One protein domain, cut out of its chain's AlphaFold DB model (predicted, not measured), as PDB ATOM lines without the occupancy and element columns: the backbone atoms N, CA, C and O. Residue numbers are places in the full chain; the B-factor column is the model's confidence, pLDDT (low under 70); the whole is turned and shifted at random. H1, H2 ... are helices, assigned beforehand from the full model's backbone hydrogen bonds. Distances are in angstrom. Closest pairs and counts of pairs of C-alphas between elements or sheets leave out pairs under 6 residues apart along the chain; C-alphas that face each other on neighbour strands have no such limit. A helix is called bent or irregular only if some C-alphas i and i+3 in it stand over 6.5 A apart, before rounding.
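Overview. This is residues 2 to 191 of the 487 residues of the protein "Protein arginine N-methyltransferase 2" of Saccharomycodes ludwigii (UniProt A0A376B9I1). Three helices, H2, H6 and the long H8, lie side by side in a curved row, running the same way, and H4 lies inside its curve, near the middle of the domain, with the short H1 and H7 packed on it. H3 lies off to one side and touches no helix, and residues 186 to 191, at the end of H8, stick out. The printed part has 190 residues with eight named helices, H1 to H8 in chain order, and no named strand; the class is all helix. The whole is compact, with a radius of gyration of the C-alphas of 17.1 A and spans of 52 by 47 by 33 A.

Along the chain. H8, the longest helix, holds residues 166 to 191 and measures 37.8 A, from C-alpha 166 at (124.134, 132.254, 72.154) to C-alpha 191 at (137.593, 158.718, 95.537). H6 is residues 116 to 131, 22.4 A; H2 is residues 17 to 29, 16.5 A; H4 is residues 61 to 73, 18.4 A; H3 is residues 38 to 49, 17.4 A. H3 is irregular, but only just: C-alphas 45 and 48 are 6.7 A apart. The short ones are H1, residues 3 to 8, from C-alpha 3 at (151.714, 127.120, 85.002); H5, residues 79 to 83; and H7, residues 146 to 150.

Arrangement. H8 touches H6 with residues 170 to 177 alone, closest at the C-alphas of Leu 170 and Cys 119, 6.3 A, at a shallow tilt of 20 degrees, the same way. H6 touches H2 with residues 121 to 128 alone, closest at the C-alphas of Thr 121 and Lys 17, 5.7 A, at a shallow tilt of 7 degrees, the same way. H7 touches H8, where the C-alphas of Gly 147 and Tyr 175 are closest, 6.2 A, and H4, where those of Ile 146 and His 63 are closest, 5.5 A. H1 is the hub and touches three helices: H4, closest at the C-alphas of Leu 8 and Leu 65, 4.8 A, at a steep tilt of 43 degrees; H5, at those of Glu 6 and Lys 82, 4.8 A; and H2, at those of Leu 4 and Tyr 27, 6.7 A, a helical hairpin. Leaving out the pairs with H5 or H7, helices of 5 residues each, 4 pairs of helices touch, and 2 of these, H2 with H6 and H6 with H8, are at a shallow tilt: the helix packing is part aligned, with helices running along each other, and part crossed. H3 is near H5, while H3 and H8 are apart. Every O i to N i+4 pair is within hydrogen-bond range in H1, H4, H6, H7 and H8; H2 has 8 of 9, H3 6 of 8, and H5 0 of 1, with 1 of 2 O i to N i+3 pairs.

Size, cuts and confidence. The C-alphas of Gly 50 and Ala 162, the two farthest apart, are 54.6 A apart. The printed part has no cut. The links H3 to H4, H5 to H6, H6 to H7 and H7 to H8 are long; in the 32 residues between H5 and H6, residues 86 to 87 pair antiparallel with residues 100 to 101. The mean pLDDT of the printed part is 78.0; residues 46 to 57, 82 to 110 and 152 to 166 are under 70.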
ATOM      1  N   SER A   2     155.261 129.557  84.735       74.31
ATOM      2  CA  SER A   2     154.383 129.526  83.541       74.31
ATOM      3  C   SER A   2     153.053 128.775  83.729       74.31
ATOM      4  O   SER A   2     152.152 128.945  82.918       74.31
ATOM      5  N   GLU A   3     152.889 127.986  84.796       86.19
ATOM      6  CA  GLU A   3     151.714 127.120  85.002       86.19
ATOM      7  C   GLU A   3     150.377 127.875  85.102       86.19
ATOM      8  O   GLU A   3     149.354 127.360  84.653       86.19
ATOM      9  N   LEU A   4     150.361 129.099  85.651       90.44
ATOM     10  CA  LEU A   4     149.146 129.920  85.665       90.44
ATOM     11  C   LEU A   4     148.780 130.399  84.251       90.44
ATOM     12  O   LEU A   4     147.617 130.325  83.869       90.44
ATOM     13  N   HIS A   5     149.757 130.821  83.447       90.19
ATOM     14  CA  HIS A   5     149.505 131.160  82.045       90.19
ATOM     15  C   HIS A   5     149.046 129.925  81.256       90.19
ATOM     16  O   HIS A   5     148.075 130.006  80.510       90.19
ATOM     17  N   GLU A   6     149.663 128.759  81.482       90.56
ATOM     18  CA  GLU A   6     149.224 127.486  80.899       90.56
ATOM     19  C   GLU A   6     147.785 127.137  81.292       90.56
ATOM     20  O   GLU A   6     146.998 126.758  80.425       90.56
ATOM     21  N   LEU A   7     147.396 127.319  82.556       94.25
ATOM     22  CA  LEU A   7     146.010 127.150  82.988       94.25
ATOM     23  C   LEU A   7     145.067 128.061  82.188       94.25
ATOM     24  O   LEU A   7     144.039 127.597  81.699       94.25
ATOM     25  N   LEU A   8     145.428 129.330  82.012       94.69
ATOM     26  CA  LEU A   8     144.607 130.317  81.307       94.69
ATOM     27  C   LEU A   8     144.651 130.181  79.781       94.69
ATOM     28  O   LEU A   8     143.843 130.811  79.102       94.69
ATOM     29  N   THR A   9     145.480 129.281  79.233       91.75
ATOM     30  CA  THR A   9     145.331 128.852  77.832       91.75
ATOM     31  C   THR A   9     144.038 128.068  77.577       91.75
ATOM     32  O   THR A   9     143.663 127.878  76.418       91.75
ATOM     33  N   LEU A  10     143.329 127.672  78.641       93.44
ATOM     34  CA  LEU A  10     142.118 126.852  78.624       93.44
ATOM     35  C   LEU A  10     142.336 125.460  77.984       93.44
ATOM     36  O   LEU A  10     141.604 125.068  77.072       93.44
ATOM     37  N   PRO A  11     143.323 124.667  78.456       90.94
ATOM     38  CA  PRO A  11     143.715 123.411  77.809       90.94
ATOM     39  C   PRO A  11     142.682 122.280  77.963       90.94
ATOM     40  O   PRO A  11     142.734 121.284  77.237       90.94
ATOM     41  N   LYS A  12     141.746 122.395  78.917       91.75
ATOM     42  CA  LYS A  12     140.696 121.397  79.182       91.75
ATOM     43  C   LYS A  12     139.307 121.979  78.937       91.75
ATOM     44  O   LYS A  12     138.934 122.966  79.564       91.75
ATOM     45  N   LEU A  13     138.537 121.316  78.081       90.69
ATOM     46  CA  LEU A  13     137.137 121.633  77.799       90.69
ATOM     47  C   LEU A  13     136.248 120.448  78.235       90.69
ATOM     48  O   LEU A  13     136.684 119.301  78.084       90.69
ATOM     49  N   PRO A  14     135.028 120.684  78.755       93.69
ATOM     50  CA  PRO A  14     134.429 121.994  79.024       93.69
ATOM     51  C   PRO A  14     135.099 122.728  80.196       93.69
ATOM     52  O   PRO A  14     135.769 122.117  81.038       93.69
ATOM     53  N   ILE A  15     134.928 124.047  80.245       94.69
ATOM     54  CA  ILE A  15     135.471 124.906  81.304       94.69
ATOM     55  C   ILE A  15     134.638 124.729  82.576       94.69
ATOM     56  O   ILE A  15     133.487 125.143  82.643       94.69
ATOM     57  N   THR A  16     135.222 124.103  83.599       96.56
ATOM     58  CA  THR A  16     134.526 123.790  84.857       96.56
ATOM     59  C   THR A  16     135.155 124.494  86.051       96.56
ATOM     60  O   THR A  16     136.383 124.616  86.143       96.56
ATOM     61  N   LYS A  17     134.321 124.895  87.020       95.44
ATOM     62  CA  LYS A  17     134.793 125.505  88.273       95.44
ATOM     63  C   LYS A  17     135.744 124.589  89.045       95.44
ATOM     64  O   LYS A  17     136.739 125.058  89.589       95.44
ATOM     65  N   ASP A  18     135.458 123.285  89.067       95.88
ATOM     66  CA  ASP A  18     136.252 122.302  89.813       95.88
ATOM     67  C   ASP A  18     137.715 122.268  89.362       95.88
ATOM     68  O   ASP A  18     138.610 122.200  90.197       95.88
ATOM     69  N   TYR A  19     137.965 122.380  88.056       96.75
ATOM     70  CA  TYR A  19     139.325 122.422  87.541       96.75
ATOM     71  C   TYR A  19     139.912 123.836  87.594       96.75
ATOM     72  O   TYR A  19     140.960 124.038  88.205       96.75
ATOM     73  N   TYR A  20     139.253 124.820  86.976       97.62
ATOM     74  CA  TYR A  20     139.875 126.125  86.749       97.62
ATOM     75  C   TYR A  20     139.930 126.988  88.005       97.62
ATOM     76  O   TYR A  20     141.000 127.487  88.336       97.62
ATOM     77  N   ILE A  21     138.823 127.121  88.741       97.50
ATOM     78  CA  ILE A  21     138.778 127.991  89.925       97.50
ATOM     79  C   ILE A  21     139.669 127.430  91.029       97.50
ATOM     80  O   ILE A  21     140.484 128.167  91.575       97.50
ATOM     81  N   LYS A  22     139.599 126.123  91.314       95.75
ATOM     82  CA  LYS A  22     140.449 125.517  92.355       95.75
ATOM     83  C   LYS A  22     141.938 125.641  92.038       95.75
ATOM     84  O   LYS A  22     142.723 125.965  92.926       95.75
ATOM     85  N   THR A  23     142.329 125.393  90.787       97.00
ATOM     86  CA  THR A  23     143.741 125.478  90.379       97.00
ATOM     87  C   THR A  23     144.229 126.928  90.389       97.00
ATOM     88  O   THR A  23     145.317 127.205  90.885       97.00
ATOM     89  N   LEU A  24     143.404 127.867  89.917       96.88
ATOM     90  CA  LEU A  24     143.709 129.296  89.948       96.88
ATOM     91  C   LEU A  24     143.871 129.810  91.384       96.88
ATOM     92  O   LEU A  24     144.874 130.445  91.696       96.88
ATOM     93  N   GLN A  25     142.938 129.474  92.277       96.75
ATOM     94  CA  GLN A  25     143.020 129.814  93.701       96.75
ATOM     95  C   GLN A  25     144.276 129.238  94.352       96.75
ATOM     96  O   GLN A  25     144.925 129.925  95.139       96.75
ATOM     97  N   TYR A  26     144.645 127.997  94.023       96.44
ATOM     98  CA  TYR A  26     145.886 127.401  94.510       96.44
ATOM     99  C   TYR A  26     147.105 128.233  94.089       96.44
ATOM    100  O   TYR A  26     147.910 128.587  94.944       96.44
ATOM    101  N   TYR A  27     147.221 128.609  92.815       95.44
ATOM    102  CA  TYR A  27     148.341 129.430  92.346       95.44
ATOM    103  C   TYR A  27     148.389 130.806  93.016       95.44
ATOM    104  O   TYR A  27     149.427 131.186  93.558       95.44
ATOM    105  N   LEU A  28     147.263 131.520  93.035       95.00
ATOM    106  CA  LEU A  28     147.182 132.873  93.584       95.00
ATOM    107  C   LEU A  28     147.446 132.898  95.100       95.00
ATOM    108  O   LEU A  28     148.226 133.715  95.584       95.00
ATOM    109  N   SER A  29     146.886 131.947  95.857       95.00
ATOM    110  CA  SER A  29     147.115 131.844  97.311       95.00
ATOM    111  C   SER A  29     148.538 131.425  97.691       95.00
ATOM    112  O   SER A  29     148.977 131.709  98.804       95.00
ATOM    113  N   ASN A  30     149.284 130.796  96.776       95.00
ATOM    114  CA  ASN A  30     150.711 130.504  96.949       95.00
ATOM    115  C   ASN A  30     151.619 131.671  96.511       95.00
ATOM    116  O   ASN A  30     152.831 131.496  96.398       95.00
ATOM    117  N   GLY A  31     151.055 132.860  96.280       91.00
ATOM    118  CA  GLY A  31     151.816 134.080  96.018       91.00
ATOM    119  C   GLY A  31     152.262 134.253  94.569       91.00
ATOM    120  O   GLY A  31     153.122 135.091  94.309       91.00
ATOM    121  N   ILE A  32     151.702 133.492  93.621       90.88
ATOM    122  CA  ILE A  32     151.885 133.788  92.196       90.88
ATOM    123  C   ILE A  32     151.058 135.046  91.877       90.88
ATOM    124  O   ILE A  32     149.838 134.996  92.039       90.88
ATOM    125  N   PRO A  33     151.667 136.167  91.437       91.00
ATOM    126  CA  PRO A  33     150.925 137.403  91.188       91.00
ATOM    127  C   PRO A  33     149.888 137.243  90.068       91.00
ATOM    128  O   PRO A  33     150.066 136.436  89.159       91.00
ATOM    129  N   ALA A  34     148.832 138.054  90.062       92.25
ATOM    130  CA  ALA A  34     147.917 138.122  88.916       92.25
ATOM    131  C   ALA A  34     148.422 139.061  87.796       92.25
ATOM    132  O   ALA A  34     147.811 139.147  86.733       92.25
ATOM    133  N   THR A  35     149.539 139.759  88.031       91.06
ATOM    134  CA  THR A  35     150.078 140.832  87.178       91.06
ATOM    135  C   THR A  35     151.403 140.503  86.493       91.06
ATOM    136  O   THR A  35     151.797 141.243  85.596       91.06
ATOM    137  N   TYR A  36     152.101 139.429  86.889       88.25
ATOM    138  CA  TYR A  36     153.383 139.076  86.262       88.25
ATOM    139  C   TYR A  36     153.184 138.698  84.798       88.25
ATOM    140  O   TYR A  36     152.129 138.189  84.423       88.25
ATOM    141  N   THR A  37     154.203 138.907  83.976       86.44
ATOM    142  CA  THR A  37     154.086 138.700  82.533       86.44
ATOM    143  C   THR A  37     154.745 137.392  82.092       86.44
ATOM    144  O   THR A  37     155.621 136.857  82.783       86.44
ATOM    145  N   LEU A  38     154.356 136.855  80.931       79.12
ATOM    146  CA  LEU A  38     155.078 135.744  80.293       79.12
ATOM    147  C   LEU A  38     156.547 136.102  80.083       79.12
ATOM    148  O   LEU A  38     157.425 135.270  80.296       79.12
ATOM    149  N   GLU A  39     156.811 137.349  79.722       76.88
ATOM    150  CA  GLU A  39     158.138 137.905  79.527       76.88
ATOM    151  C   GLU A  39     158.966 137.833  80.816       76.88
ATOM    152  O   GLU A  39     160.100 137.357  80.771       76.88
ATOM    153  N   ASN A  40     158.385 138.141  81.983       79.25
ATOM    154  CA  ASN A  40     159.069 137.951  83.269       79.25
ATOM    155  C   ASN A  40     159.399 136.473  83.540       79.25
ATOM    156  O   ASN A  40     160.445 136.166  84.113       79.25
ATOM    157  N   VAL A  41     158.536 135.535  83.129       77.31
ATOM    158  CA  VAL A  41     158.828 134.093  83.253       77.31
ATOM    159  C   VAL A  41     159.974 133.681  82.341       77.31
ATOM    160  O   VAL A  41     160.840 132.908  82.750       77.31
ATOM    161  N   ILE A  42     159.965 134.173  81.104       71.88
ATOM    162  CA  ILE A  42     160.995 133.899  80.103       71.88
ATOM    163  C   ILE A  42     162.340 134.440  80.579       71.88
ATOM    164  O   ILE A  42     163.334 133.717  80.514       71.88
ATOM    165  N   GLU A  43     162.383 135.674  81.080       73.06
ATOM    166  CA  GLU A  43     163.584 136.274  81.660       73.06
ATOM    167  C   GLU A  43     164.090 135.447  82.841       73.06
ATOM    168  O   GLU A  43     165.250 135.039  82.836       73.06
ATOM    169  N   TYR A  44     163.212 135.108  83.793       74.94
ATOM    170  CA  TYR A  44     163.564 134.288  84.952       74.94
ATOM    171  C   TYR A  44     164.186 132.947  84.539       74.94
ATOM    172  O   TYR A  44     165.252 132.584  85.032       74.94
ATOM    173  N   ASN A  45     163.574 132.239  83.585       71.12
ATOM    174  CA  ASN A  45     164.070 130.946  83.109       71.12
ATOM    175  C   ASN A  45     165.367 131.057  82.279       71.12
ATOM    176  O   ASN A  45     166.154 130.113  82.257       71.12
ATOM    177  N   ASN A  46     165.602 132.183  81.594       67.88
ATOM    178  CA  ASN A  46     166.797 132.393  80.768       67.88
ATOM    179  C   ASN A  46     168.004 132.937  81.542       67.88
ATOM    180  O   ASN A  46     169.110 132.914  80.992       67.88
ATOM    181  N   THR A  47     167.841 133.366  82.800       58.84
ATOM    182  CA  THR A  47     168.966 133.805  83.648       58.84
ATOM    183  C   THR A  47     170.083 132.754  83.761       58.84
ATOM    184  O   THR A  47     171.256 133.122  83.767       58.84
ATOM    185  N   ASP A  48     169.755 131.458  83.703       51.28
ATOM    186  CA  ASP A  48     170.730 130.352  83.704       51.28
ATOM    187  C   ASP A  48     171.547 130.222  82.398       51.28
ATOM    188  O   ASP A  48     172.584 129.557  82.368       51.28
ATOM    189  N   THR A  49     171.119 130.864  81.304       56.09
ATOM    190  CA  THR A  49     171.796 130.803  79.990       56.09
ATOM    191  C   THR A  49     172.684 132.015  79.695       56.09
ATOM    192  O   THR A  49     173.385 132.029  78.683       56.09
ATOM    193  N   GLY A  50     172.668 133.041  80.557       49.69
ATOM    194  CA  GLY A  50     173.416 134.289  80.365       49.69
ATOM    195  C   GLY A  50     172.863 135.213  79.271       49.69
ATOM    196  O   GLY A  50     173.511 136.201  78.928       49.69
ATOM    197  N   ARG A  51     171.679 134.919  78.715       53.59
ATOM    198  CA  ARG A  51     171.005 135.761  77.715       53.59
ATOM    199  C   ARG A  51     170.078 136.761  78.402       53.59
ATOM    200  O   ARG A  51     169.091 136.370  79.013       53.59
ATOM    201  N   THR A  52     170.375 138.052  78.276       50.31
ATOM    202  CA  THR A  52     169.438 139.124  78.647       50.31
ATOM    203  C   THR A  52     168.582 139.448  77.431       50.31
ATOM    204  O   THR A  52     169.078 139.991  76.445       50.31
ATOM    205  N   LEU A  53     167.308 139.069  77.471       55.22
ATOM    206  CA  LEU A  53     166.338 139.449  76.453       55.22
ATOM    207  C   LEU A  53     165.616 140.690  76.966       55.22
ATOM    208  O   LEU A  53     164.852 140.583  77.910       55.22
ATOM    209  N   ASN A  54     165.854 141.855  76.362       52.03
ATOM    210  CA  ASN A  54     165.037 143.042  76.629       52.03
ATOM    211  C   ASN A  54     163.678 142.864  75.935       52.03
ATOM    212  O   ASN A  54     163.475 143.366  74.827       52.03
ATOM    213  N   LEU A  55     162.779 142.088  76.542       56.47
ATOM    214  CA  LEU A  55     161.406 141.939  76.071       56.47
ATOM    215  C   LEU A  55     160.598 143.125  76.606       56.47
ATOM    216  O   LEU A  55     160.312 143.214  77.791       56.47
ATOM    217  N   THR A  56     160.243 144.067  75.736       51.78
ATOM    218  CA  THR A  56     159.513 145.292  76.116       51.78
ATOM    219  C   THR A  56     157.996 145.086  76.198       51.78
ATOM    220  O   THR A  56     157.241 146.027  75.967       51.78
ATOM    221  N   THR A  57     157.524 143.859  76.421       60.12
ATOM    222  CA  THR A  57     156.107 143.491  76.274       60.12
ATOM    223  C   THR A  57     155.529 142.911  77.565       60.12
ATOM    224  O   THR A  57     156.262 142.340  78.368       60.12
ATOM    225  N   ASN A  58     154.217 143.082  77.782       74.31
ATOM    226  CA  ASN A  58     153.565 142.816  79.071       74.31
ATOM    227  C   ASN A  58     152.367 141.855  78.957       74.31
ATOM    228  O   ASN A  58     151.220 142.207  79.248       74.31
ATOM    229  N   THR A  59     152.604 140.615  78.529       85.31
ATOM    230  CA  THR A  59     151.524 139.625  78.396       85.31
ATOM    231  C   THR A  59     151.183 139.028  79.761       85.31
ATOM    232  O   THR A  59     151.928 138.208  80.279       85.31
ATOM    233  N   THR A  60     150.052 139.426  80.343       91.06
ATOM    234  CA  THR A  60     149.612 139.024  81.692       91.06
ATOM    235  C   THR A  60     148.691 137.796  81.659       91.06
ATOM    236  O   THR A  60     148.161 137.458  80.593       91.06
ATOM    237  N   PRO A  61     148.391 137.171  82.818       93.44
ATOM    238  CA  PRO A  61     147.414 136.091  82.924       93.44
ATOM    239  C   PRO A  61     146.073 136.438  82.258       93.44
ATOM    240  O   PRO A  61     145.504 135.626  81.525       93.44
ATOM    241  N   LEU A  62     145.594 137.672  82.447       94.06
ATOM    242  CA  LEU A  62     144.332 138.131  81.874       94.06
ATOM    243  C   LEU A  62     144.409 138.307  80.348       94.06
ATOM    244  O   LEU A  62     143.465 137.937  79.654       94.06
ATOM    245  N   HIS A  63     145.543 138.766  79.803       92.06
ATOM    246  CA  HIS A  63     145.777 138.780  78.353       92.06
ATOM    247  C   HIS A  63     145.722 137.369  77.751       92.06
ATOM    248  O   HIS A  63     145.075 137.161  76.720       92.06
ATOM    249  N   THR A  64     146.352 136.385  78.402       91.50
ATOM    250  CA  THR A  64     146.312 134.985  77.953       91.50
ATOM    251  C   THR A  64     144.897 134.427  77.970       91.50
ATOM    252  O   THR A  64     144.469 133.861  76.965       91.50
ATOM    253  N   LEU A  65     144.147 134.644  79.055       94.31
ATOM    254  CA  LEU A  65     142.748 134.230  79.141       94.31
ATOM    255  C   LEU A  65     141.909 134.846  78.011       94.31
ATOM    256  O   LEU A  65     141.211 134.121  77.298       94.31
ATOM    257  N   SER A  66     142.013 136.162  77.809       92.06
ATOM    258  CA  SER A  66     141.253 136.882  76.782       92.06
ATOM    259  C   SER A  66     141.572 136.385  75.371       92.06
ATOM    260  O   SER A  66     140.662 136.105  74.585       92.06
ATOM    261  N   ARG A  67     142.858 136.174  75.055       88.31
ATOM    262  CA  ARG A  67     143.281 135.567  73.779       88.31
ATOM    263  C   ARG A  67     142.737 134.159  73.619       88.31
ATOM    264  O   ARG A  67     142.259 133.825  72.537       88.31
ATOM    265  N   SER A  68     142.769 133.346  74.668       90.00
ATOM    266  CA  SER A  68     142.259 131.980  74.611       90.00
ATOM    267  C   SER A  68     140.767 131.914  74.333       90.00
ATOM    268  O   SER A  68     140.352 131.145  73.468       90.00
ATOM    269  N   ILE A  69     139.967 132.744  74.999       89.50
ATOM    270  CA  ILE A  69     138.521 132.837  74.755       89.50
ATOM    271  C   ILE A  69     138.260 133.212  73.290       89.50
ATOM    272  O   ILE A  69     137.504 132.530  72.591       89.50
ATOM    273  N   SER A  70     138.944 134.249  72.800       84.88
ATOM    274  CA  SER A  70     138.806 134.726  71.422       84.88
ATOM    275  C   SER A  70     139.226 133.658  70.403       84.88
ATOM    276  O   SER A  70     138.459 133.317  69.501       84.88
ATOM    277  N   LEU A  71     140.386 133.027  70.575       82.31
ATOM    278  CA  LEU A  71     140.892 131.995  69.665       82.31
ATOM    279  C   LEU A  71     140.014 130.742  69.649       82.31
ATOM    280  O   LEU A  71     139.702 130.245  68.563       82.31
ATOM    281  N   LEU A  72     139.570 130.259  70.814       84.56
ATOM    282  CA  LEU A  72     138.666 129.112  70.907       84.56
ATOM    283  C   LEU A  72     137.340 129.405  70.208       84.56
ATOM    284  O   LEU A  72     136.904 128.600  69.382       84.56
ATOM    285  N   SER A  73     136.749 130.580  70.454       81.88
ATOM    286  CA  SER A  73     135.498 130.997  69.803       81.88
ATOM    287  C   SER A  73     135.613 131.091  68.275       81.88
ATOM    288  O   SER A  73     134.625 130.903  67.570       81.88
ATOM    289  N   ASN A  74     136.826 131.284  67.749       77.56
ATOM    290  CA  ASN A  74     137.129 131.304  66.317       77.56
ATOM    291  C   ASN A  74     137.701 129.971  65.766       77.56
ATOM    292  O   ASN A  74     137.994 129.864  64.572       77.56
ATOM    293  N   GLY A  75     137.831 128.929  66.598       77.25
ATOM    294  CA  GLY A  75     138.233 127.574  66.187       77.25
ATOM    295  C   GLY A  75     139.748 127.344  66.081       77.25
ATOM    296  O   GLY A  75     140.190 126.390  65.426       77.25
ATOM    297  N   TYR A  76     140.553 128.203  66.701       81.25
ATOM    298  CA  TYR A  76     142.013 128.107  66.733       81.25
ATOM    299  C   TYR A  76     142.522 127.334  67.959       81.25
ATOM    300  O   TYR A  76     141.828 127.212  68.967       81.25
ATOM    301  N   ASN A  77     143.737 126.782  67.863       79.56
ATOM    302  CA  ASN A  77     144.431 126.226  69.026       79.56
ATOM    303  C   ASN A  77     144.950 127.356  69.937       79.56
ATOM    304  O   ASN A  77     145.285 128.433  69.454       79.56
ATOM    305  N   THR A  78     145.042 127.089  71.235       82.94
ATOM    306  CA  THR A  78     145.570 127.976  72.278       82.94
ATOM    307  C   THR A  78     146.830 127.427  72.946       82.94
ATOM    308  O   THR A  78     147.502 128.179  73.644       82.94
ATOM    309  N   ASP A  79     147.203 126.160  72.702       76.25
ATOM    310  CA  ASP A  79     148.306 125.473  73.398       76.25
ATOM    311  C   ASP A  79     149.642 126.230  73.326       76.25
ATOM    312  O   ASP A  79     150.429 126.174  74.264       76.25
ATOM    313  N   TYR A  80     149.893 126.943  72.223       73.19
ATOM    314  CA  TYR A  80     151.134 127.693  72.002       73.19
ATOM    315  C   TYR A  80     151.231 128.974  72.845       73.19
ATOM    316  O   TYR A  80     152.319 129.516  72.998       73.19
ATOM    317  N   LEU A  81     150.120 129.481  73.397       75.31
ATOM    318  CA  LEU A  81     150.116 130.735  74.160       75.31
ATOM    319  C   LEU A  81     150.938 130.643  75.453       75.31
ATOM    320  O   LEU A  81     151.417 131.665  75.938       75.31
ATOM    321  N   LYS A  82     151.117 129.436  76.004       69.56
ATOM    322  CA  LYS A  82     151.888 129.211  77.236       69.56
ATOM    323  C   LYS A  82     153.393 129.425  77.065       69.56
ATOM    324  O   LYS A  82     154.079 129.678  78.050       69.56
ATOM    325  N   ASP A  83     153.879 129.330  75.829       64.50
ATOM    326  CA  ASP A  83     155.294 129.472  75.480       64.50
ATOM    327  C   ASP A  83     155.647 130.932  75.112       64.50
ATOM    328  O   ASP A  83     156.770 131.223  74.702       64.50
ATOM    329  N   GLY A  84     154.693 131.862  75.269       61.62
ATOM    330  CA  GLY A  84     154.767 133.210  74.704       61.62
ATOM    331  C   GLY A  84     154.322 133.220  73.242       61.62
ATOM    332  O   GLY A  84     154.502 132.251  72.518       61.62
ATOM    333  N   MET A  85     153.716 134.313  72.763       59.25
ATOM    334  CA  MET A  85     153.393 134.426  71.329       59.25
ATOM    335  C   MET A  85     154.623 134.734  70.474       59.25
ATOM    336  O   MET A  85     154.580 134.505  69.270       59.25
ATOM    337  N   LEU A  86     155.712 135.201  71.080       56.12
ATOM    338  CA  LEU A  86     156.968 135.539  70.425       56.12
ATOM    339  C   LEU A  86     157.952 134.369  70.546       56.12
ATOM    340  O   LEU A  86     158.305 133.953  71.644       56.12
ATOM    341  N   ASN A  87     158.411 133.843  69.412       56.88
ATOM    342  CA  ASN A  87     159.373 132.749  69.366       56.88
ATOM    343  C   ASN A  87     160.776 133.262  69.721       56.88
ATOM    344  O   ASN A  87     161.500 133.785  68.870       56.88
ATOM    345  N   ILE A  88     161.162 133.089  70.981       54.53
ATOM    346  CA  ILE A  88     162.455 133.527  71.524       54.53
ATOM    347  C   ILE A  88     163.640 132.769  70.904       54.53
ATOM    348  O   ILE A  88     164.744 133.307  70.840       54.53
ATOM    349  N   ASP A  89     163.419 131.583  70.329       53.34
ATOM    350  CA  ASP A  89     164.462 130.850  69.597       53.34
ATOM    351  C   ASP A  89     164.820 131.510  68.252       53.34
ATOM    352  O   ASP A  89     165.771 131.098  67.586       53.34
ATOM    353  N   THR A  90     164.070 132.537  67.824       50.69
ATOM    354  CA  THR A  90     164.356 133.311  66.600       50.69
ATOM    355  C   THR A  90     165.221 134.551  66.828       50.69
ATOM    356  O   THR A  90     165.474 135.296  65.879       50.69
ATOM    357  N   VAL A  91     165.694 134.769  68.057       49.91
ATOM    358  CA  VAL A  91     166.560 135.899  68.412       49.91
ATOM    359  C   VAL A  91     167.976 135.656  67.878       49.91
ATOM    360  O   VAL A  91     168.655 134.720  68.289       49.91
ATOM    361  N   ASP A  92     168.418 136.509  66.950       50.44
ATOM    362  CA  ASP A  92     169.830 136.634  66.572       50.44
ATOM    363  C   ASP A  92     170.517 137.535  67.613       50.44
ATOM    364  O   ASP A  92     169.926 138.547  68.009       50.44
ATOM    365  N   ASP A  93     171.737 137.193  68.046       50.84
ATOM    366  CA  ASP A  93     172.459 137.733  69.227       50.84
ATOM    367  C   ASP A  93     172.667 139.271  69.228       50.84
ATOM    368  O   ASP A  93     173.276 139.829  70.140       50.84
ATOM    369  N   GLN A  94     172.183 139.988  68.210       45.53
ATOM    370  CA  GLN A  94     172.361 141.429  68.038       45.53
ATOM    371  C   GLN A  94     171.064 142.233  67.852       45.53
ATOM    372  O   GLN A  94     171.146 143.462  67.838       45.53
ATOM    373  N   GLN A  95     169.878 141.620  67.708       46.25
ATOM    374  CA  GLN A  95     168.635 142.371  67.453       46.25
ATOM    375  C   GLN A  95     167.378 141.689  68.024       46.25
ATOM    376  O   GLN A  95     166.828 140.767  67.426       46.25
ATOM    377  N   ALA A  96     166.843 142.234  69.125       44.47
ATOM    378  CA  ALA A  96     165.538 141.869  69.697       44.47
ATOM    379  C   ALA A  96     164.333 142.176  68.769       44.47
ATOM    380  O   ALA A  96     163.201 141.808  69.061       44.47
ATOM    381  N   THR A  97     164.555 142.819  67.617       43.06
ATOM    382  CA  THR A  97     163.518 143.322  66.698       43.06
ATOM    383  C   THR A  97     162.949 142.286  65.717       43.06
ATOM    384  O   THR A  97     162.190 142.653  64.822       43.06
ATOM    385  N   LYS A  98     163.289 140.992  65.838       44.91
ATOM    386  CA  LYS A  98     162.856 139.930  64.899       44.91
ATOM    387  C   LYS A  98     162.199 138.714  65.556       44.91
ATOM    388  O   LYS A  98     162.253 137.617  64.999       44.91
ATOM    389  N   LEU A  99     161.552 138.888  66.703       50.84
ATOM    390  CA  LEU A  99     160.743 137.820  67.285       50.84
ATOM    391  C   LEU A  99     159.584 137.465  66.336       50.84
ATOM    392  O   LEU A  99     158.755 138.309  65.999       50.84
ATOM    393  N   LYS A 100     159.543 136.217  65.860       50.31
ATOM    394  CA  LYS A 100     158.443 135.725  65.013       50.31
ATOM    395  C   LYS A 100     157.300 135.204  65.870       50.31
ATOM    396  O   LYS A 100     157.546 134.486  66.831       50.31
ATOM    397  N   MET A 101     156.059 135.482  65.475       54.88
ATOM    398  CA  MET A 101     154.902 134.881  66.137       54.88
ATOM    399  C   MET A 101     154.892 133.353  65.974       54.88
ATOM    400  O   MET A 101     155.196 132.847  64.886       54.88
ATOM    401  N   TYR A 102     154.509 132.615  67.019       55.03
ATOM    402  CA  TYR A 102     154.202 131.189  66.874       55.03
ATOM    403  C   TYR A 102     153.045 130.995  65.877       55.03
ATOM    404  O   TYR A 102     152.091 131.776  65.864       55.03
ATOM    405  N   PRO A 103     153.108 129.969  65.007       53.31
ATOM    406  CA  PRO A 103     152.090 129.754  63.989       53.31
ATOM    407  C   PRO A 103     150.739 129.402  64.624       53.31
ATOM    408  O   PRO A 103     150.596 128.374  65.287       53.31
ATOM    409  N   VAL A 104     149.723 130.225  64.357       60.84
ATOM    410  CA  VAL A 104     148.341 129.954  64.766       60.84
ATOM    411  C   VAL A 104     147.793 128.811  63.912       60.84
ATOM    412  O   VAL A 104     147.613 128.945  62.701       60.84
ATOM    413  N   THR A 105     147.531 127.662  64.531       61.22
ATOM    414  CA  THR A 105     146.973 126.496  63.835       61.22
ATOM    415  C   THR A 105     145.470 126.403  64.074       61.22
ATOM    416  O   THR A 105     144.985 126.478  65.205       61.22
ATOM    417  N   LYS A 106     144.702 126.253  62.990       62.25
ATOM    418  CA  LYS A 106     143.254 126.035  63.070       62.25
ATOM    419  C   LYS A 106     142.995 124.612  63.568       62.25
ATOM    420  O   LYS A 106     143.459 123.654  62.950       62.25
ATOM    421  N   ARG A 107     142.283 124.478  64.689       59.66
ATOM    422  CA  ARG A 107     142.043 123.199  65.381       59.66
ATOM    423  C   ARG A 107     140.687 122.592  65.025       59.66
ATOM    424  O   ARG A 107     140.563 121.371  64.991       59.66
ATOM    425  N   LEU A 108     139.686 123.428  64.748       59.50
ATOM    426  CA  LEU A 108     138.307 123.015  64.479       59.50
ATOM    427  C   LEU A 108     137.784 123.626  63.168       59.50
ATOM    428  O   LEU A 108     138.215 124.698  62.742       59.50
ATOM    429  N   SER A 109     136.842 122.945  62.507       55.91
ATOM    430  CA  SER A 109     136.169 123.461  61.302       55.91
ATOM    431  C   SER A 109     135.246 124.649  61.607       55.91
ATOM    432  O   SER A 109     135.081 125.518  60.751       55.91
ATOM    433  N   SER A 110     134.698 124.688  62.825       66.06
ATOM    434  CA  SER A 110     133.860 125.740  63.413       66.06
ATOM    435  C   SER A 110     134.394 126.122  64.801       66.06
ATOM    436  O   SER A 110     135.112 125.337  65.415       66.06
ATOM    437  N   GLY A 111     134.071 127.322  65.282       77.44
ATOM    438  CA  GLY A 111     134.465 127.800  66.610       77.44
ATOM    439  C   GLY A 111     133.921 126.959  67.765       77.44
ATOM    440  O   GLY A 111     132.928 126.250  67.603       77.44
ATOM    441  N   TYR A 112     134.575 127.034  68.925       83.19
ATOM    442  CA  TYR A 112     134.031 126.501  70.172       83.19
ATOM    443  C   TYR A 112     132.893 127.406  70.659       83.19
ATOM    444  O   TYR A 112     133.067 128.617  70.807       83.19
ATOM    445  N   GLU A 113     131.724 126.815  70.888       86.12
ATOM    446  CA  GLU A 113     130.564 127.509  71.441       86.12
ATOM    447  C   GLU A 113     130.521 127.277  72.946       86.12
ATOM    448  O   GLU A 113     130.276 126.158  73.396       86.12
ATOM    449  N   PHE A 114     130.773 128.332  73.719       87.19
ATOM    450  CA  PHE A 114     130.686 128.263  75.168       87.19
ATOM    451  C   PHE A 114     129.219 128.188  75.593       87.19
ATOM    452  O   PHE A 114     128.359 128.880  75.041       87.19
ATOM    453  N   ASN A 115     128.930 127.351  76.586       91.06
ATOM    454  CA  ASN A 115     127.623 127.354  77.240       91.06
ATOM    455  C   ASN A 115     127.585 128.333  78.433       91.06
ATOM    456  O   ASN A 115     128.608 128.868  78.856       91.06
ATOM    457  N   GLU A 116     126.394 128.555  78.993       91.69
ATOM    458  CA  GLU A 116     126.187 129.492  80.109       91.69
ATOM    459  C   GLU A 116     127.038 129.166  81.354       91.69
ATOM    460  O   GLU A 116     127.567 130.077  81.986       91.69
ATOM    461  N   GLU A 117     127.223 127.885  81.695       94.19
ATOM    462  CA  GLU A 117     128.014 127.459  82.862       94.19
ATOM    463  C   GLU A 117     129.517 127.705  82.656       94.19
ATOM    464  O   GLU A 117     130.220 128.143  83.575       94.19
ATOM    465  N   GLU A 118     130.012 127.474  81.440       94.62
ATOM    466  CA  GLU A 118     131.397 127.779  81.068       94.62
ATOM    467  C   GLU A 118     131.660 129.280  81.127       94.62
ATOM    468  O   GLU A 118     132.665 129.708  81.692       94.62
ATOM    469  N   CYS A 119     130.736 130.091  80.613       92.81
ATOM    470  CA  CYS A 119     130.862 131.542  80.653       92.81
ATOM    471  C   CYS A 119     130.769 132.095  82.069       92.81
ATOM    472  O   CYS A 119     131.559 132.967  82.421       92.81
ATOM    473  N   GLN A 120     129.904 131.537  82.918       95.81
ATOM    474  CA  GLN A 120     129.909 131.876  84.337       95.81
ATOM    475  C   GLN A 120     131.239 131.499  84.999       95.81
ATOM    476  O   GLN A 120     131.767 132.265  85.797       95.81
ATOM    477  N   THR A 121     131.819 130.348  84.652       97.44
ATOM    478  CA  THR A 121     133.139 129.953  85.164       97.44
ATOM    479  C   THR A 121     134.235 130.913  84.696       97.44
ATOM    480  O   THR A 121     135.107 131.264  85.484       97.44
ATOM    481  N   ILE A 122     134.190 131.378  83.444       96.81
ATOM    482  CA  ILE A 122     135.121 132.390  82.926       96.81
ATOM    483  C   ILE A 122     134.970 133.716  83.683       96.81
ATOM    484  O   ILE A 122     135.974 134.303  84.076       96.81
ATOM    485  N   LEU A 123     133.743 134.176  83.929       97.38
ATOM    486  CA  LEU A 123     133.493 135.384  84.724       97.38
ATOM    487  C   LEU A 123     134.037 135.243  86.152       97.38
ATOM    488  O   LEU A 123     134.657 136.171  86.665       97.38
ATOM    489  N   ASP A 124     133.879 134.071  86.769       98.19
ATOM    490  CA  ASP A 124     134.437 133.786  88.094       98.19
ATOM    491  C   ASP A 124     135.980 133.792  88.081       98.19
ATOM    492  O   ASP A 124     136.597 134.299  89.016       98.19
ATOM    493  N   ILE A 125     136.615 133.279  87.016       98.31
ATOM    494  CA  ILE A 125     138.074 133.370  86.811       98.31
ATOM    495  C   ILE A 125     138.508 134.839  86.734       98.31
ATOM    496  O   ILE A 125     139.472 135.226  87.389       98.31
ATOM    497  N   ILE A 126     137.800 135.651  85.944       97.69
ATOM    498  CA  ILE A 126     138.087 137.081  85.761       97.69
ATOM    499  C   ILE A 126     137.967 137.829  87.091       97.69
ATOM    500  O   ILE A 126     138.874 138.571  87.458       97.69
ATOM    501  N   ASN A 127     136.881 137.601  87.833       97.56
ATOM    502  CA  ASN A 127     136.670 138.202  89.149       97.56
ATOM    503  C   ASN A 127     137.804 137.853  90.110       97.56
ATOM    504  O   ASN A 127     138.367 138.747  90.730       97.56
ATOM    505  N   LEU A 128     138.192 136.580  90.165       97.75
ATOM    506  CA  LEU A 128     139.278 136.137  91.029       97.75
ATOM    507  C   LEU A 128     140.629 136.757  90.633       97.75
ATOM    508  O   LEU A 128     141.425 137.096  91.501       97.75
ATOM    509  N   LEU A 129     140.902 136.942  89.340       97.38
ATOM    510  CA  LEU A 129     142.103 137.656  88.895       97.38
ATOM    511  C   LEU A 129     142.076 139.131  89.328       97.38
ATOM    512  O   LEU A 129     143.093 139.634  89.806       97.38
ATOM    513  N   PHE A 130     140.931 139.809  89.215       96.31
ATOM    514  CA  PHE A 130     140.774 141.191  89.685       96.31
ATOM    515  C   PHE A 130     140.908 141.322  91.206       96.31
ATOM    516  O   PHE A 130     141.578 142.239  91.671       96.31
ATOM    517  N   GLU A 131     140.359 140.385  91.983       95.25
ATOM    518  CA  GLU A 131     140.529 140.327  93.445       95.25
ATOM    519  C   GLU A 131     142.009 140.241  93.861       95.25
ATOM    520  O   GLU A 131     142.386 140.748  94.915       95.25
ATOM    521  N   TYR A 132     142.853 139.638  93.019       95.69
ATOM    522  CA  TYR A 132     144.303 139.537  93.213       95.69
ATOM    523  C   TYR A 132     145.098 140.615  92.451       95.69
ATOM    524  O   TYR A 132     146.313 140.487  92.275       95.69
ATOM    525  N   GLY A 133     144.435 141.689  92.014       92.69
ATOM    526  CA  GLY A 133     145.074 142.890  91.475       92.69
ATOM    527  C   GLY A 133     145.424 142.847  89.987       92.69
ATOM    528  O   GLY A 133     146.257 143.639  89.551       92.69
ATOM    529  N   ALA A 134     144.839 141.945  89.190       94.31
ATOM    530  CA  ALA A 134     145.019 141.985  87.737       94.31
ATOM    531  C   ALA A 134     144.583 143.347  87.159       94.31
ATOM    532  O   ALA A 134     143.487 143.824  87.441       94.31
ATOM    533  N   GLY A 135     145.426 143.965  86.327       91.31
ATOM    534  CA  GLY A 135     145.107 145.235  85.671       91.31
ATOM    535  C   GLY A 135     144.117 145.062  84.517       91.31
ATOM    536  O   GLY A 135     144.265 144.151  83.701       91.31
ATOM    537  N   TRP A 136     143.121 145.947  84.429       92.19
ATOM    538  CA  TRP A 136     142.104 145.930  83.367       92.19
ATOM    539  C   TRP A 136     142.539 146.677  82.091       92.19
ATOM    540  O   TRP A 136     142.018 146.405  81.013       92.19
ATOM    541  N   ASN A 137     143.494 147.606  82.201       91.12
ATOM    542  CA  ASN A 137     143.913 148.538  81.145       91.12
ATOM    543  C   ASN A 137     145.327 148.280  80.600       91.12
ATOM    544  O   ASN A 137     145.855 149.097  79.849       91.12
ATOM    545  N   PHE A 138     145.968 147.177  80.992       90.31
ATOM    546  CA  PHE A 138     147.309 146.864  80.508       90.31
ATOM    547  C   PHE A 138     147.302 146.566  79.007       90.31
ATOM    548  O   PHE A 138     146.305 146.099  78.459       90.31
ATOM    549  N   LEU A 139     148.437 146.841  78.368       87.19
ATOM    550  CA  LEU A 139     148.691 146.519  76.970       87.19
ATOM    551  C   LEU A 139     149.564 145.275  76.881       87.19
ATOM    552  O   LEU A 139     150.528 145.132  77.634       87.19
ATOM    553  N   ASP A 140     149.250 144.399  75.936       83.81
ATOM    554  CA  ASP A 140     150.110 143.270  75.610       83.81
ATOM    555  C   ASP A 140     151.162 143.603  74.539       83.81
ATOM    556  O   ASP A 140     151.356 144.750  74.139       83.81
ATOM    557  N   PHE A 141     151.864 142.573  74.065       77.12
ATOM    558  CA  PHE A 141     152.918 142.686  73.058       77.12
ATOM    559  C   PHE A 141     152.458 143.211  71.682       77.12
ATOM    560  O   PHE A 141     153.304 143.619  70.888       77.12
ATOM    561  N   GLU A 142     151.154 143.193  71.376       77.56
ATOM    562  CA  GLU A 142     150.577 143.793  70.161       77.56
ATOM    563  C   GLU A 142     149.998 145.192  70.428       77.56
ATOM    564  O   GLU A 142     149.273 145.713  69.580       77.56
ATOM    565  N   ASN A 143     150.279 145.793  71.591       80.38
ATOM    566  CA  ASN A 143     149.643 147.020  72.077       80.38
ATOM    567  C   ASN A 143     148.111 146.904  72.171       80.38
ATOM    568  O   ASN A 143     147.393 147.875  71.936       80.38
ATOM    569  N   LYS A 144     147.591 145.713  72.501       84.12
ATOM    570  CA  LYS A 144     146.151 145.483  72.679       84.12
ATOM    571  C   LYS A 144     145.798 145.369  74.151       84.12
ATOM    572  O   LYS A 144     146.494 144.699  74.907       84.12
ATOM    573  N   THR A 145     144.671 145.966  74.528       89.12
ATOM    574  CA  THR A 145     144.048 145.736  75.838       89.12
ATOM    575  C   THR A 145     143.303 144.403  75.859       89.12
ATOM    576  O   THR A 145     142.923 143.865  74.814       89.12
ATOM    577  N   ILE A 146     142.980 143.904  77.054       90.75
ATOM    578  CA  ILE A 146     142.088 142.744  77.235       90.75
ATOM    579  C   ILE A 146     140.728 142.927  76.546       90.75
ATOM    580  O   ILE A 146     140.172 141.958  76.024       90.75
ATOM    581  N   GLY A 147     140.231 144.167  76.483       88.75
ATOM    582  CA  GLY A 147     139.015 144.521  75.768       88.75
ATOM    583  C   GLY A 147     139.181 144.334  74.268       88.75
ATOM    584  O   GLY A 147     138.377 143.635  73.663       88.75
ATOM    585  N   ASN A 148     140.265 144.847  73.672       85.56
ATOM    586  CA  ASN A 148     140.539 144.688  72.235       85.56
ATOM    587  C   ASN A 148     140.711 143.217  71.815       85.56
ATOM    588  O   ASN A 148     140.462 142.878  70.662       85.56
ATOM    589  N   LEU A 149     141.142 142.341  72.728       85.38
ATOM    590  CA  LEU A 149     141.324 140.911  72.454       85.38
ATOM    591  C   LEU A 149     140.006 140.132  72.387       85.38
ATOM    592  O   LEU A 149     139.903 139.164  71.626       85.38
ATOM    593  N   ILE A 150     139.011 140.541  73.179       83.75
ATOM    594  CA  ILE A 150     137.654 139.975  73.152       83.75
ATOM    595  C   ILE A 150     136.788 140.669  72.100       83.75
ATOM    596  O   ILE A 150     135.947 140.025  71.468       83.75
ATOM    597  N   TYR A 151     136.995 141.971  71.906       70.19
ATOM    598  CA  TYR A 151     136.233 142.800  70.990       70.19
ATOM    599  C   TYR A 151     136.391 142.298  69.554       70.19
ATOM    600  O   TYR A 151     137.462 142.352  68.952       70.19
ATOM    601  N   ASN A 152     135.291 141.809  68.992       58.53
ATOM    602  CA  ASN A 152     135.214 141.433  67.591       58.53
ATOM    603  C   ASN A 152     134.686 142.651  66.824       58.53
ATOM    604  O   ASN A 152     133.649 143.189  67.204       58.53
ATOM    605  N   GLU A 153     135.367 143.087  65.760       47.69
ATOM    606  CA  GLU A 153     135.160 144.382  65.075       47.69
ATOM    607  C   GLU A 153     133.722 144.690  64.589       47.69
ATOM    608  O   GLU A 153     133.456 145.791  64.108       47.69
ATOM    609  N   GLY A 154     132.786 143.744  64.702       40.53
ATOM    610  CA  GLY A 154     131.363 143.927  64.414       40.53
ATOM    611  C   GLY A 154     130.467 144.250  65.620       40.53
ATOM    612  O   GLY A 154     129.290 144.526  65.402       40.53
ATOM    613  N   ILE A 155     130.974 144.213  66.857       41.91
ATOM    614  CA  ILE A 155     130.198 144.390  68.105       41.91
ATOM    615  C   ILE A 155     130.486 145.773  68.708       41.91
ATOM    616  O   ILE A 155     130.775 145.928  69.887       41.91
ATOM    617  N   GLY A 156     130.433 146.801  67.862       41.69
ATOM    618  CA  GLY A 156     130.381 148.177  68.342       41.69
ATOM    619  C   GLY A 156     129.074 148.385  69.087       41.69
ATOM    620  O   GLY A 156     128.006 148.232  68.500       41.69
ATOM    621  N   SER A 157     129.199 148.750  70.355       46.41
ATOM    622  CA  SER A 157     128.147 148.996  71.327       46.41
ATOM    623  C   SER A 157     127.514 147.771  71.994       46.41
ATOM    624  O   SER A 157     126.915 146.879  71.388       46.41
ATOM    625  N   VAL A 158     127.490 147.884  73.320       43.94
ATOM    626  CA  VAL A 158     126.589 147.252  74.297       43.94
ATOM    627  C   VAL A 158     125.103 147.269  73.863       43.94
ATOM    628  O   VAL A 158     124.260 146.621  74.475       43.94
ATOM    629  N   THR A 159     124.752 147.976  72.783       37.56
ATOM    630  CA  THR A 159     123.384 148.185  72.299       37.56
ATOM    631  C   THR A 159     123.110 147.694  70.868       37.56
ATOM    632  O   THR A 159     121.978 147.846  70.411       37.56
ATOM    633  N   ALA A 160     124.060 147.066  70.155       35.22
ATOM    634  CA  ALA A 160     123.865 146.707  68.739       35.22
ATOM    635  C   ALA A 160     124.213 145.261  68.338       35.22
ATOM    636  O   ALA A 160     124.486 145.000  67.165       35.22
ATOM    637  N   VAL A 161     124.100 144.280  69.242       36.56
ATOM    638  CA  VAL A 161     124.034 142.870  68.818       36.56
ATOM    639  C   VAL A 161     122.581 142.438  68.705       36.56
ATOM    640  O   VAL A 161     121.957 141.956  69.649       36.56
ATOM    641  N   ALA A 162     122.051 142.570  67.492       33.88
ATOM    642  CA  ALA A 162     120.960 141.720  67.062       33.88
ATOM    643  C   ALA A 162     121.386 140.254  67.252       33.88
ATOM    644  O   ALA A 162     122.328 139.766  66.627       33.88
ATOM    645  N   ALA A 163     120.677 139.596  68.163       43.16
ATOM    646  CA  ALA A 163     120.663 138.170  68.424       43.16
ATOM    647  C   ALA A 163     120.864 137.320  67.161       43.16
ATOM    648  O   ALA A 163     120.100 137.429  66.201       43.16
ATOM    649  N   SER A 164     121.847 136.418  67.182       45.97
ATOM    650  CA  SER A 164     121.851 135.296  66.233       45.97
ATOM    651  C   SER A 164     122.640 134.059  66.700       45.97
ATOM    652  O   SER A 164     122.342 132.961  66.236       45.97
ATOM    653  N   ALA A 165     123.521 134.160  67.708       62.28
ATOM    654  CA  ALA A 165     124.124 132.988  68.352       62.28
ATOM    655  C   ALA A 165     124.327 133.205  69.863       62.28
ATOM    656  O   ALA A 165     124.839 134.247  70.269       62.28
ATOM    657  N   ASN A 166     123.962 132.215  70.690       69.81
ATOM    658  CA  ASN A 166     124.134 132.254  72.154       69.81
ATOM    659  C   ASN A 166     125.579 132.586  72.565       69.81
ATOM    660  O   ASN A 166     125.793 133.334  73.513       69.81
ATOM    661  N   ASN A 167     126.567 132.102  71.806       72.19
ATOM    662  CA  ASN A 167     127.985 132.355  72.064       72.19
ATOM    663  C   ASN A 167     128.339 133.856  72.037       72.19
ATOM    664  O   ASN A 167     129.134 134.321  72.844       72.19
ATOM    665  N   THR A 168     127.711 134.646  71.157       74.56
ATOM    666  CA  THR A 168     127.969 136.093  71.055       74.56
ATOM    667  C   THR A 168     127.481 136.848  72.288       74.56
ATOM    668  O   THR A 168     128.170 137.741  72.769       74.56
ATOM    669  N   ILE A 169     126.314 136.474  72.824       76.31
ATOM    670  CA  ILE A 169     125.765 137.073  74.051       76.31
ATOM    671  C   ILE A 169     126.713 136.808  75.220       76.31
ATOM    672  O   ILE A 169     127.013 137.697  76.010       76.31
ATOM    673  N   LEU A 170     127.225 135.584  75.305       81.31
ATOM    674  CA  LEU A 170     128.099 135.191  76.395       81.31
ATOM    675  C   LEU A 170     129.482 135.859  76.327       81.31
ATOM    676  O   LEU A 170     129.998 136.292  77.357       81.31
ATOM    677  N   LEU A 171     130.058 136.012  75.130       82.25
ATOM    678  CA  LEU A 171     131.283 136.796  74.929       82.25
ATOM    679  C   LEU A 171     131.072 138.280  75.248       82.25
ATOM    680  O   LEU A 171     131.947 138.911  75.835       82.25
ATOM    681  N   ASN A 172     129.895 138.818  74.920       84.19
ATOM    682  CA  ASN A 172     129.533 140.181  75.286       84.19
ATOM    683  C   ASN A 172     129.497 140.365  76.811       84.19
ATOM    684  O   ASN A 172     130.002 141.363  77.302       84.19
ATOM    685  N   ASN A 173     129.001 139.391  77.580       89.06
ATOM    686  CA  ASN A 173     129.029 139.472  79.049       89.06
ATOM    687  C   ASN A 173     130.460 139.528  79.609       89.06
ATOM    688  O   ASN A 173     130.719 140.249  80.569       89.06
ATOM    689  N   ILE A 174     131.400 138.795  79.003       90.69
ATOM    690  CA  ILE A 174     132.821 138.854  79.376       90.69
ATOM    691  C   ILE A 174     133.400 140.241  79.069       90.69
ATOM    692  O   ILE A 174     134.071 140.825  79.917       90.69
ATOM    693  N   TYR A 175     133.105 140.785  77.886       91.19
ATOM    694  CA  TYR A 175     133.523 142.135  77.507       91.19
ATOM    695  C   TYR A 175     132.967 143.197  78.463       91.19
ATOM    696  O   TYR A 175     133.724 144.011  78.988       91.19
ATOM    697  N   LEU A 176     131.663 143.141  78.757       91.88
ATOM    698  CA  LEU A 176     131.006 144.048  79.698       91.88
ATOM    699  C   LEU A 176     131.636 143.987  81.082       91.88
ATOM    700  O   LEU A 176     131.851 145.027  81.693       91.88
ATOM    701  N   ARG A 177     132.029 142.799  81.547       94.69
ATOM    702  CA  ARG A 177     132.718 142.677  82.829       94.69
ATOM    703  C   ARG A 177     134.062 143.417  82.854       94.69
ATOM    704  O   ARG A 177     134.447 143.928  83.908       94.69
ATOM    705  N   PHE A 178     134.781 143.492  81.733       94.75
ATOM    706  CA  PHE A 178     135.996 144.309  81.626       94.75
ATOM    707  C   PHE A 178     135.682 145.804  81.605       94.75
ATOM    708  O   PHE A 178     136.382 146.567  82.268       94.75
ATOM    709  N   VAL A 179     134.614 146.212  80.914       94.25
ATOM    710  CA  VAL A 179     134.133 147.602  80.928       94.25
ATOM    711  C   VAL A 179     133.766 148.024  82.356       94.25
ATOM    712  O   VAL A 179     134.245 149.044  82.839       94.25
ATOM    713  N   GLU A 180     133.021 147.191  83.087       95.25
ATOM    714  CA  GLU A 180     132.679 147.399  84.502       95.25
ATOM    715  C   GLU A 180     133.917 147.536  85.397       95.25
ATOM    716  O   GLU A 180     133.922 148.353  86.315       95.25
ATOM    717  N   ALA A 181     134.979 146.761  85.140       95.62
ATOM    718  CA  ALA A 181     136.239 146.897  85.873       95.62
ATOM    719  C   ALA A 181     136.883 148.270  85.636       95.62
ATOM    720  O   ALA A 181     137.388 148.874  86.584       95.62
ATOM    721  N   GLY A 182     136.836 148.766  84.395       95.00
ATOM    722  CA  GLY A 182     137.318 150.099  84.042       95.00
ATOM    723  C   GLY A 182     136.530 151.205  84.729       95.00
ATOM    724  O   GLY A 182     137.125 152.039  85.406       95.00
ATOM    725  N   ILE A 183     135.197 151.142  84.660       95.06
ATOM    726  CA  ILE A 183     134.300 152.089  85.341       95.06
ATOM    727  C   ILE A 183     134.579 152.098  86.848       95.06
ATOM    728  O   ILE A 183     134.801 153.153  87.436       95.06
ATOM    729  N   ALA A 184     134.601 150.923  87.485       94.38
ATOM    730  CA  ALA A 184     134.821 150.817  88.924       94.38
ATOM    731  C   ALA A 184     136.192 151.362  89.342       94.38
ATOM    732  O   ALA A 184     136.297 152.006  90.383       94.38
ATOM    733  N   THR A 185     137.229 151.122  88.537       92.06
ATOM    734  CA  THR A 185     138.580 151.620  88.817       92.06
ATOM    735  C   THR A 185     138.651 153.135  88.690       92.06
ATOM    736  O   THR A 185     139.208 153.770  89.577       92.06
ATOM    737  N   GLU A 186     138.066 153.716  87.642       90.75
ATOM    738  CA  GLU A 186     138.048 155.169  87.447       90.75
ATOM    739  C   GLU A 186     137.295 155.876  88.585       90.75
ATOM    740  O   GLU A 186     137.802 156.820  89.187       90.75
ATOM    741  N   LEU A 187     136.117 155.365  88.961       91.44
ATOM    742  CA  LEU A 187     135.350 155.908  90.086       91.44
ATOM    743  C   LEU A 187     136.093 155.762  91.421       91.44
ATOM    744  O   LEU A 187     136.051 156.666  92.256       91.44
ATOM    745  N   LEU A 188     136.777 154.632  91.636       90.56
ATOM    746  CA  LEU A 188     137.587 154.418  92.833       90.56
ATOM    747  C   LEU A 188     138.782 155.371  92.872       90.56
ATOM    748  O   LEU A 188     139.050 155.943  93.924       90.56
ATOM    749  N   PHE A 189     139.478 155.549  91.748       87.44
ATOM    750  CA  PHE A 189     140.641 156.425  91.640       87.44
ATOM    751  C   PHE A 189     140.290 157.851  92.071       87.44
ATOM    752  O   PHE A 189     140.934 158.387  92.970       87.44
ATOM    753  N   ARG A 190     139.172 158.389  91.568       84.38
ATOM    754  CA  ARG A 190     138.647 159.704  91.976       84.38
ATOM    755  C   ARG A 190     138.393 159.795  93.480       84.38
ATOM    756  O   ARG A 190     138.739 160.782  94.115       84.38
ATOM    757  N   LYS A 191     137.822 158.746  94.084       84.06
ATOM    758  CA  LYS A 191     137.593 158.718  95.537       84.06
ATOM    759  C   LYS A 191     138.866 158.609  96.355       84.06
ATOM    760  O   LYS A 191     138.900 159.164  97.443       84.06
TER     761      LYS A 191